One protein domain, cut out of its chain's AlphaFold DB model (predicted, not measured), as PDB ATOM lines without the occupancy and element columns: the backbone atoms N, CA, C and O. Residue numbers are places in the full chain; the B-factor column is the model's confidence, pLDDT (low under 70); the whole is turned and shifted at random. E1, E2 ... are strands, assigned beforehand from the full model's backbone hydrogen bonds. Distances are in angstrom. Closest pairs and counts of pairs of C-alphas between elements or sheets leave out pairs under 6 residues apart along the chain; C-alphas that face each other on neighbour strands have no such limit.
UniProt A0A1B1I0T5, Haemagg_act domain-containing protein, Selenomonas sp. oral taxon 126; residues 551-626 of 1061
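What this domain is: This is residues 551 to 626 of the 1061 residues of the protein "Haemagg_act domain-containing protein" of Selenomonas sp. oral taxon 126 (UniProt A0A1B1I0T5). Little regular structure is here: one four-stranded sheet, curled like part of a barrel, with the unnamed residues 551 to 576 looped at one end. The 76 printed residues include strands E1 to E4, in that order, and no named helix; 27 are in named elements, all strand. The mixed sheet runs E1 E4 E3 E2. The whole is compact, with radius of gyration of the C-alphas 12.2 A, spanning 37 by 21 by 18 A.

Where its parts are: Start at C-alpha 551, (47.305, 71.149, 121.976). Find E1, residues 577 to 583, 20.0 A; then E2, 596 to 599; E3, 606 to 612, 19.5 A; and E4, 618 to 626, 20.7 A, ending at (50.783, 61.518, 142.053).

How they stand to each other: E1 and E4 are parallel, at 5 degrees; see N 624 and O 580, 2.8 A. Hairpins E3 and E4 (N 623 and O 608, 2.8 A) and E2 and E3 (N 597 and O 611, 2.8 A) make a meander, successive antiparallel neighbours. E1 and E3 are apart.

The domain as a whole: Pro 558 and Gly 586 have the farthest C-alphas, 37.6 A. The printed part has no cut. The link E1 to E2 is long, 12 residues. No printed residue is under pLDDT 70.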
ATOM      1  N   THR A 551      47.955  70.930 120.665       94.62
ATOM      2  CA  THR A 551      47.305  71.149 121.976       94.62
ATOM      3  C   THR A 551      47.989  70.393 123.120       94.62
ATOM      4  O   THR A 551      47.684  70.625 124.290       94.62
ATOM      5  N   GLU A 552      48.936  69.516 122.794       91.44
ATOM      6  CA  GLU A 552      49.777  68.746 123.714       91.44
ATOM      7  C   GLU A 552      51.246  69.115 123.486       91.44
ATOM      8  O   GLU A 552      51.632  69.428 122.358       91.44
ATOM      9  N   GLY A 553      52.063  69.059 124.539       90.06
ATOM     10  CA  GLY A 553      53.508  69.225 124.408       90.06
ATOM     11  C   GLY A 553      54.231  67.943 124.000       90.06
ATOM     12  O   GLY A 553      53.644  66.861 123.992       90.06
ATOM     13  N   GLY A 554      55.510  68.068 123.644       83.94
ATOM     14  CA  GLY A 554      56.378  66.945 123.256       83.94
ATOM     15  C   GLY A 554      56.284  66.530 121.785       83.94
ATOM     16  O   GLY A 554      57.154  65.820 121.283       83.94
ATOM     17  N   LYS A 555      55.276  67.032 121.055       86.12
ATOM     18  CA  LYS A 555      54.942  66.615 119.678       86.12
ATOM     19  C   LYS A 555      55.879  67.153 118.589       86.12
ATOM     20  O   LYS A 555      55.721  66.795 117.425       86.12
ATOM     21  N   GLY A 556      56.821  68.033 118.933       82.12
ATOM     22  CA  GLY A 556      57.808  68.583 117.992       82.12
ATOM     23  C   GLY A 556      57.234  69.473 116.879       82.12
ATOM     24  O   GLY A 556      57.937  69.774 115.913       82.12
ATOM     25  N   THR A 557      55.972  69.900 116.985       91.50
ATOM     26  CA  THR A 557      55.329  70.796 116.016       91.50
ATOM     27  C   THR A 557      55.918  72.212 116.085       91.50
ATOM     28  O   THR A 557      56.307  72.654 117.166       91.50
ATOM     29  N   PRO A 558      55.953  72.979 114.975       94.25
ATOM     30  CA  PRO A 558      56.402  74.375 114.982       94.25
ATOM     31  C   PRO A 558      55.627  75.291 115.938       94.25
ATOM     32  O   PRO A 558      56.190  76.256 116.457       94.25
ATOM     33  N   TRP A 559      54.348  74.987 116.174       97.69
ATOM     34  CA  TRP A 559      53.480  75.752 117.060       97.69
ATOM     35  C   TRP A 559      52.885  74.900 118.185       97.69
ATOM     36  O   TRP A 559      52.470  73.755 117.974       97.69
ATOM     37  N   ARG A 560      52.764  75.515 119.363       96.88
ATOM     38  CA  ARG A 560      52.087  75.009 120.563       96.88
ATOM     39  C   ARG A 560      50.981  75.978 120.962       96.88
ATOM     40  O   ARG A 560      51.249  77.164 121.114       96.88
ATOM     41  N   ILE A 561      49.756  75.506 121.165       97.25
ATOM     42  CA  ILE A 561      48.661  76.326 121.702       97.25
ATOM     43  C   ILE A 561      48.171  75.744 123.028       97.25
ATOM     44  O   ILE A 561      48.027  74.528 123.158       97.25
ATOM     45  N   TYR A 562      47.942  76.605 124.018       96.62
ATOM     46  CA  TYR A 562      47.245  76.252 125.252       96.62
ATOM     47  C   TYR A 562      45.798  76.724 125.119       96.62
ATOM     48  O   TYR A 562      45.543  77.931 125.109       96.62
ATOM     49  N   GLU A 563      44.877  75.773 124.965       94.88
ATOM     50  CA  GLU A 563      43.491  76.019 124.552       94.88
ATOM     51  C   GLU A 563      42.790  77.037 125.467       94.88
ATOM     52  O   GLU A 563      42.776  76.903 126.686       94.88
ATOM     53  N   GLY A 564      42.254  78.110 124.886       95.12
ATOM     54  CA  GLY A 564      41.627  79.231 125.598       95.12
ATOM     55  C   GLY A 564      42.602  80.201 126.289       95.12
ATOM     56  O   GLY A 564      42.232  81.350 126.553       95.12
ATOM     57  N   HIS A 565      43.854  79.804 126.530       95.31
ATOM     58  CA  HIS A 565      44.846  80.583 127.277       95.31
ATOM     59  C   HIS A 565      45.761  81.424 126.380       95.31
ATOM     60  O   HIS A 565      45.864  82.641 126.589       95.31
ATOM     61  N   THR A 566      46.390  80.829 125.363       97.19
ATOM     62  CA  THR A 566      47.418  81.485 124.529       97.19
ATOM     63  C   THR A 566      47.044  81.514 123.050       97.19
ATOM     64  O   THR A 566      46.227  80.729 122.588       97.19
ATOM     65  N   MET A 567      47.684  82.404 122.287       97.00
ATOM     66  CA  MET A 567      47.816  82.208 120.836       97.00
ATOM     67  C   MET A 567      48.756  81.016 120.566       97.00
ATOM     68  O   MET A 567      49.454  80.591 121.495       97.00
ATOM     69  N   PRO A 568      48.845  80.496 119.327       97.94
ATOM     70  CA  PRO A 568      49.925  79.589 118.954       97.94
ATOM     71  C   PRO A 568      51.292  80.230 119.233       97.94
ATOM     72  O   PRO A 568      51.604  81.298 118.706       97.94
ATOM     73  N   LEU A 569      52.094  79.573 120.063       98.12
ATOM     74  CA  LEU A 569      53.456  79.934 120.445       98.12
ATOM     75  C   LEU A 569      54.450  79.155 119.581       98.12
ATOM     76  O   LEU A 569      54.251  77.965 119.340       98.12
ATOM     77  N   LEU A 570      55.526  79.795 119.134       97.31
ATOM     78  CA  LEU A 570      56.608  79.147 118.391       97.31
ATOM     79  C   LEU A 570      57.434  78.261 119.323       97.31
ATOM     80  O   LEU A 570      58.166  78.784 120.162       97.31
ATOM     81  N   THR A 571      57.379  76.940 119.159       93.81
ATOM     82  CA  THR A 571      58.131  75.996 120.013       93.81
ATOM     83  C   THR A 571      59.640  76.212 119.926       93.81
ATOM     84  O   THR A 571      60.348  76.081 120.918       93.81
ATOM     85  N   ALA A 572      60.131  76.658 118.767       91.06
ATOM     86  CA  ALA A 572      61.536  76.983 118.523       91.06
ATOM     87  C   ALA A 572      62.062  78.242 119.256       91.06
ATOM     88  O   ALA A 572      63.247  78.550 119.136       91.06
ATOM     89  N   LEU A 573      61.205  78.968 119.989       93.00
ATOM     90  CA  LEU A 573      61.579  80.063 120.901       93.00
ATOM     91  C   LEU A 573      61.386  79.701 122.390       93.00
ATOM     92  O   LEU A 573      61.708  80.507 123.260       93.00
ATOM     93  N   MET A 574      60.858  78.509 122.686       91.31
ATOM     94  CA  MET A 574      60.621  78.018 124.045       91.31
ATOM     95  C   MET A 574      61.868  77.303 124.593       91.31
ATOM     96  O   MET A 574      62.721  76.840 123.838       91.31
ATOM     97  N   LYS A 575      61.961  77.164 125.920       83.94
ATOM     98  CA  LYS A 575      63.095  76.552 126.646       83.94
ATOM     99  C   LYS A 575      63.309  75.051 126.375       83.94
ATOM    100  O   LYS A 575      64.297  74.495 126.842       83.94
ATOM    101  N   GLY A 576      62.392  74.400 125.659       84.06
ATOM    102  CA  GLY A 576      62.278  72.944 125.545       84.06
ATOM    103  C   GLY A 576      60.980  72.434 126.175       84.06
ATOM    104  O   GLY A 576      60.112  73.223 126.555       84.06
ATOM    105  N   THR A 577      60.830  71.116 126.280       87.06
ATOM    106  CA  THR A 577      59.671  70.475 126.922       87.06
ATOM    107  C   THR A 577      59.846  70.381 128.433       87.06
ATOM    108  O   THR A 577      60.962  70.128 128.879       87.06
ATOM    109  N   LYS A 578      58.769  70.465 129.226       86.00
ATOM    110  CA  LYS A 578      58.822  70.121 130.663       86.00
ATOM    111  C   LYS A 578      57.547  69.417 131.136       86.00
ATOM    112  O   LYS A 578      56.442  69.859 130.827       86.00
ATOM    113  N   ARG A 579      57.698  68.338 131.910       86.56
ATOM    114  CA  ARG A 579      56.616  67.760 132.726       86.56
ATOM    115  C   ARG A 579      56.565  68.488 134.070       86.56
ATOM    116  O   ARG A 579      57.600  68.834 134.636       86.56
ATOM    117  N   LEU A 580      55.360  68.738 134.570       86.75
ATOM    118  CA  LEU A 580      55.129  69.329 135.888       86.75
ATOM    119  C   LEU A 580      54.511  68.252 136.772       86.75
ATOM    120  O   LEU A 580      53.310  68.012 136.704       86.75
ATOM    121  N   GLU A 581      55.329  67.568 137.564       85.75
ATOM    122  CA  GLU A 581      54.890  66.425 138.364       85.75
ATOM    123  C   GLU A 581      55.493  66.474 139.772       85.75
ATOM    124  O   GLU A 581      56.628  66.914 139.949       85.75
ATOM    125  N   LYS A 582      54.739  66.025 140.781       80.38
ATOM    126  CA  LYS A 582      55.260  65.744 142.125       80.38
ATOM    127  C   LYS A 582      54.533  64.574 142.779       80.38
ATOM    128  O   LYS A 582      53.385  64.283 142.446       80.38
ATOM    129  N   VAL A 583      55.170  63.940 143.760       83.50
ATOM    130  CA  VAL A 583      54.479  63.048 144.706       83.50
ATOM    131  C   VAL A 583      53.784  63.899 145.770       83.50
ATOM    132  O   VAL A 583      54.324  64.919 146.196       83.50
ATOM    133  N   TYR A 584      52.596  63.485 146.208       90.69
ATOM    134  CA  TYR A 584      51.809  64.199 147.210       90.69
ATOM    135  C   TYR A 584      52.592  64.483 148.509       90.69
ATOM    136  O   TYR A 584      53.271  63.617 149.074       90.69
ATOM    137  N   ASP A 585      52.477  65.723 148.982       86.75
ATOM    138  CA  ASP A 585      53.266  66.341 150.056       86.75
ATOM    139  C   ASP A 585      52.417  67.244 150.981       86.75
ATOM    140  O   ASP A 585      52.972  67.983 151.794       86.75
ATOM    141  N   GLY A 586      51.085  67.229 150.829       90.31
ATOM    142  CA  GLY A 586      50.134  68.089 151.549       90.31
ATOM    143  C   GLY A 586      50.123  69.568 151.133       90.31
ATOM    144  O   GLY A 586      49.348  70.346 151.688       90.31
ATOM    145  N   ASN A 587      50.944  69.979 150.166       88.81
ATOM    146  CA  ASN A 587      51.089  71.369 149.736       88.81
ATOM    147  C   ASN A 587      50.467  71.592 148.351       88.81
ATOM    148  O   ASN A 587      50.466  70.702 147.500       88.81
ATOM    149  N   VAL A 588      49.974  72.806 148.092       90.75
ATOM    150  CA  VAL A 588      49.462  73.203 146.766       90.75
ATOM    151  C   VAL A 588      50.557  73.028 145.701       90.75
ATOM    152  O   VAL A 588      51.741  73.222 145.994       90.75
ATOM    153  N   PHE A 589      50.208  72.638 144.469       88.56
ATOM    154  CA  PHE A 589      51.184  72.630 143.374       88.56
ATOM    155  C   PHE A 589      51.695  74.057 143.130       88.56
ATOM    156  O   PHE A 589      50.909  74.982 142.936       88.56
ATOM    157  N   ALA A 590      53.015  74.235 143.129       86.69
ATOM    158  CA  ALA A 590      53.662  75.529 142.965       86.69
ATOM    159  C   ALA A 590      54.851  75.423 142.004       86.69
ATOM    160  O   ALA A 590      55.487  74.378 141.894       86.69
ATOM    161  N   THR A 591      55.158  76.527 141.329       83.06
ATOM    162  CA  THR A 591      56.336  76.694 140.471       83.06
ATOM    163  C   THR A 591      56.934  78.077 140.708       83.06
ATOM    164  O   THR A 591      56.222  79.007 141.089       83.06
ATOM    165  N   THR A 592      58.243  78.208 140.506       83.25
ATOM    166  CA  THR A 592      58.984  79.475 140.602       83.25
ATOM    167  C   THR A 592      59.422  80.019 139.242       83.25
ATOM    168  O   THR A 592      59.931  81.137 139.190       83.25
ATOM    169  N   ASP A 593      59.228  79.278 138.141       85.81
ATOM    170  CA  ASP A 593      59.544  79.785 136.800       85.81
ATOM    171  C   ASP A 593      58.478  80.813 136.372       85.81
ATOM    172  O   ASP A 593      57.301  80.455 136.264       85.81
ATOM    173  N   PRO A 594      58.851  82.085 136.123       89.81
ATOM    174  CA  PRO A 594      57.892  83.169 135.903       89.81
ATOM    175  C   PRO A 594      57.120  83.050 134.583       89.81
ATOM    176  O   PRO A 594      56.164  83.796 134.381       89.81
ATOM    177  N   HIS A 595      57.513  82.130 133.699       93.38
ATOM    178  CA  HIS A 595      56.857  81.896 132.415       93.38
ATOM    179  C   HIS A 595      55.756  80.830 132.478       93.38
ATOM    180  O   HIS A 595      55.102  80.602 131.463       93.38
ATOM    181  N   ILE A 596      55.555  80.164 133.623       94.31
ATOM    182  CA  ILE A 596      54.521  79.139 133.821       94.31
ATOM    183  C   ILE A 596      53.392  79.710 134.684       94.31
ATOM    184  O   ILE A 596      53.609  80.122 135.821       94.31
ATOM    185  N   THR A 597      52.162  79.672 134.175       94.94
ATOM    186  CA  THR A 597      50.950  79.976 134.948       94.94
ATOM    187  C   THR A 597      50.200  78.693 135.289       94.94
ATOM    188  O   THR A 597      49.850  77.916 134.403       94.94
ATOM    189  N   LEU A 598      49.920  78.496 136.579       93.94
ATOM    190  CA  LEU A 598      49.041  77.440 137.081       93.94
ATOM    191  C   LEU A 598      47.605  77.966 137.189       93.94
ATOM    192  O   LEU A 598      47.377  79.071 137.687       93.94
ATOM    193  N   VAL A 599      46.634  77.169 136.756       90.50
ATOM    194  CA  VAL A 599      45.212  77.522 136.709       90.50
ATOM    195  C   VAL A 599      44.466  76.676 137.739       90.50
ATOM    196  O   VAL A 599      44.431  75.454 137.655       90.50
ATOM    197  N   HIS A 600      43.895  77.344 138.746       86.44
ATOM    198  CA  HIS A 600      43.225  76.718 139.898       86.44
ATOM    199  C   HIS A 600      44.023  75.569 140.577       86.44
ATOM    200  O   HIS A 600      43.451  74.505 140.825       86.44
ATOM    201  N   PRO A 601      45.326  75.743 140.896       83.81
ATOM    202  CA  PRO A 601      46.125  74.678 141.502       83.81
ATOM    203  C   PRO A 601      45.592  74.283 142.886       83.81
ATOM    204  O   PRO A 601      45.336  75.137 143.737       83.81
ATOM    205  N   GLY A 602      45.466  72.977 143.122       89.88
ATOM    206  CA  GLY A 602      45.153  72.391 144.427       89.88
ATOM    207  C   GLY A 602      46.355  71.682 145.057       89.88
ATOM    208  O   GLY A 602      47.464  71.710 144.518       89.88
ATOM    209  N   LYS A 603      46.135  71.067 146.227       92.00
ATOM    210  CA  LYS A 603      47.138  70.249 146.940       92.00
ATOM    211  C   LYS A 603      46.979  68.744 146.720       92.00
ATOM    212  O   LYS A 603      47.905  67.991 146.990       92.00
ATOM    213  N   ASP A 604      45.783  68.323 146.326       94.38
ATOM    214  CA  ASP A 604      45.334  66.934 146.341       94.38
ATOM    215  C   ASP A 604      45.730  66.203 145.046       94.38
ATOM    216  O   ASP A 604      46.185  66.816 144.080       94.38
ATOM    217  N   VAL A 605      45.619  64.875 145.030       94.94
ATOM    218  CA  VAL A 605      46.001  64.069 143.860       94.94
ATOM    219  C   VAL A 605      45.096  64.354 142.664       94.94
ATOM    220  O   VAL A 605      43.870  64.376 142.774       94.94
ATOM    221  N   GLY A 606      45.720  64.533 141.501       94.12
ATOM    222  CA  GLY A 606      45.055  64.891 140.252       94.12
ATOM    223  C   GLY A 606      45.984  65.649 139.306       94.12
ATOM    224  O   GLY A 606      47.175  65.807 139.576       94.12
ATOM    225  N   THR A 607      45.425  66.139 138.200       93.38
ATOM    226  CA  THR A 607      46.114  67.009 137.238       93.38
ATOM    227  C   THR A 607      45.408  68.359 137.195       93.38
ATOM    228  O   THR A 607      44.190  68.415 137.037       93.38
ATOM    229  N   TYR A 608      46.178  69.434 137.342       92.38
ATOM    230  CA  TYR A 608      45.726  70.822 137.320       92.38
ATOM    231  C   TYR A 608      46.177  71.508 136.030       92.38
ATOM    232  O   TYR A 608      47.281  71.262 135.539       92.38
ATOM    233  N   ASP A 609      45.339  72.389 135.490       91.56
ATOM    234  CA  ASP A 609      45.635  73.099 134.248       91.56
ATOM    235  C   ASP A 609      46.859  74.019 134.408       91.56
ATOM    236  O   ASP A 609      47.029  74.718 135.413       91.56
ATOM    237  N   ALA A 610      47.735  74.021 133.406       94.38
ATOM    238  CA  ALA A 610      48.952  74.826 133.383       94.38
ATOM    239  C   ALA A 610      49.276  75.267 131.949       94.38
ATOM    240  O   ALA A 610      49.071  74.509 130.999       94.38
ATOM    241  N   TYR A 611      49.805  76.479 131.790       96.00
ATOM    242  CA  TYR A 611      50.262  76.989 130.496       96.00
ATOM    243  C   TYR A 611      51.547  77.807 130.620       96.00
ATOM    244  O   TYR A 611      51.850  78.353 131.682       96.00
ATOM    245  N   SER A 612      52.284  77.910 129.515       96.56
ATOM    246  CA  SER A 612      53.485  78.746 129.404       96.56
ATOM    247  C   SER A 612      53.248  79.981 128.535       96.56
ATOM    248  O   SER A 612      52.382  79.968 127.659       96.56
ATOM    249  N   ASP A 613      54.064  81.021 128.715       95.38
ATOM    250  CA  ASP A 613      54.267  82.052 127.689       95.38
ATOM    251  C   ASP A 613      55.298  81.626 126.617       95.38
ATOM    252  O   ASP A 613      55.852  80.526 126.652       95.38
ATOM    253  N   GLN A 614      55.534  82.500 125.633       94.25
ATOM    254  CA  GLN A 614      56.396  82.252 124.469       94.25
ATOM    255  C   GLN A 614      57.873  81.956 124.812       94.25
ATOM    256  O   GLN A 614      58.563  81.345 123.999       94.25
ATOM    257  N   PHE A 615      58.357  82.342 125.991       90.94
ATOM    258  CA  PHE A 615      59.704  82.041 126.491       90.94
ATOM    259  C   PHE A 615      59.692  81.028 127.657       90.94
ATOM    260  O   PHE A 615      60.719  80.803 128.299       90.94
ATOM    261  N   GLY A 616      58.544  80.399 127.937       92.31
ATOM    262  CA  GLY A 616      58.414  79.282 128.874       92.31
ATOM    263  C   GLY A 616      58.777  77.932 128.250       92.31
ATOM    264  O   GLY A 616      59.643  77.851 127.381       92.31
ATOM    265  N   TYR A 617      58.114  76.863 128.695       90.69
ATOM    266  CA  TYR A 617      58.331  75.494 128.205       90.69
ATOM    267  C   TYR A 617      57.131  74.988 127.406       90.69
ATOM    268  O   TYR A 617      55.991  75.399 127.645       90.69
ATOM    269  N   ASP A 618      57.371  74.034 126.515       92.69
ATOM    270  CA  ASP A 618      56.316  73.204 125.951       92.69
ATOM    271  C   ASP A 618      55.877  72.155 126.990       92.69
ATOM    272  O   ASP A 618      56.548  71.143 127.214       92.69
ATOM    273  N   LEU A 619      54.797  72.444 127.719       92.69
ATOM    274  CA  LEU A 619      54.363  71.630 128.851       92.69
ATOM    275  C   LEU A 619      53.688  70.346 128.366       92.69
ATOM    276  O   LEU A 619      52.767  70.375 127.543       92.69
ATOM    277  N   ILE A 620      54.140  69.218 128.904       89.38
ATOM    278  CA  ILE A 620      53.581  67.891 128.633       89.38
ATOM    279  C   ILE A 620      52.545  67.592 129.718       89.38
ATOM    280  O   ILE A 620      52.895  67.364 130.876       89.38
ATOM    281  N   GLY A 621      51.268  67.612 129.328       88.44
ATOM    282  CA  GLY A 621      50.138  67.540 130.257       88.44
ATOM    283  C   GLY A 621      49.970  68.807 131.105       88.44
ATOM    284  O   GLY A 621      50.488  69.874 130.772       88.44
ATOM    285  N   GLY A 622      49.215  68.677 132.197       89.62
ATOM    286  CA  GLY A 622      49.090  69.691 133.246       89.62
ATOM    287  C   GLY A 622      49.982  69.396 134.458       89.62
ATOM    288  O   GLY A 622      50.690  68.388 134.509       89.62
ATOM    289  N   ALA A 623      49.906  70.255 135.472       91.00
ATOM    290  CA  ALA A 623      50.607  70.084 136.740       91.00
ATOM    291  C   ALA A 623      49.989  68.940 137.562       91.00
ATOM    292  O   ALA A 623      48.874  69.053 138.065       91.00
ATOM    293  N   THR A 624      50.701  67.821 137.679       91.12
ATOM    294  CA  THR A 624      50.181  66.554 138.215       91.12
ATOM    295  C   THR A 624      50.736  66.237 139.602       91.12
ATOM    296  O   THR A 624      51.945  66.262 139.828       91.12
ATOM    297  N   ILE A 625      49.853  65.882 140.534       90.25
ATOM    298  CA  ILE A 625      50.207  65.335 141.848       90.25
ATOM    299  C   ILE A 625      49.882  63.836 141.846       90.25
ATOM    300  O   ILE A 625      48.712  63.456 141.785       90.25
ATOM    301  N   LYS A 626      50.910  62.982 141.920       88.31
ATOM    302  CA  LYS A 626      50.783  61.518 142.053       88.31
ATOM    303  C   LYS A 626      50.637  61.104 143.521       88.31
ATOM    304  O   LYS A 626      51.235  61.710 144.412       88.31
TER     305      LYS A 626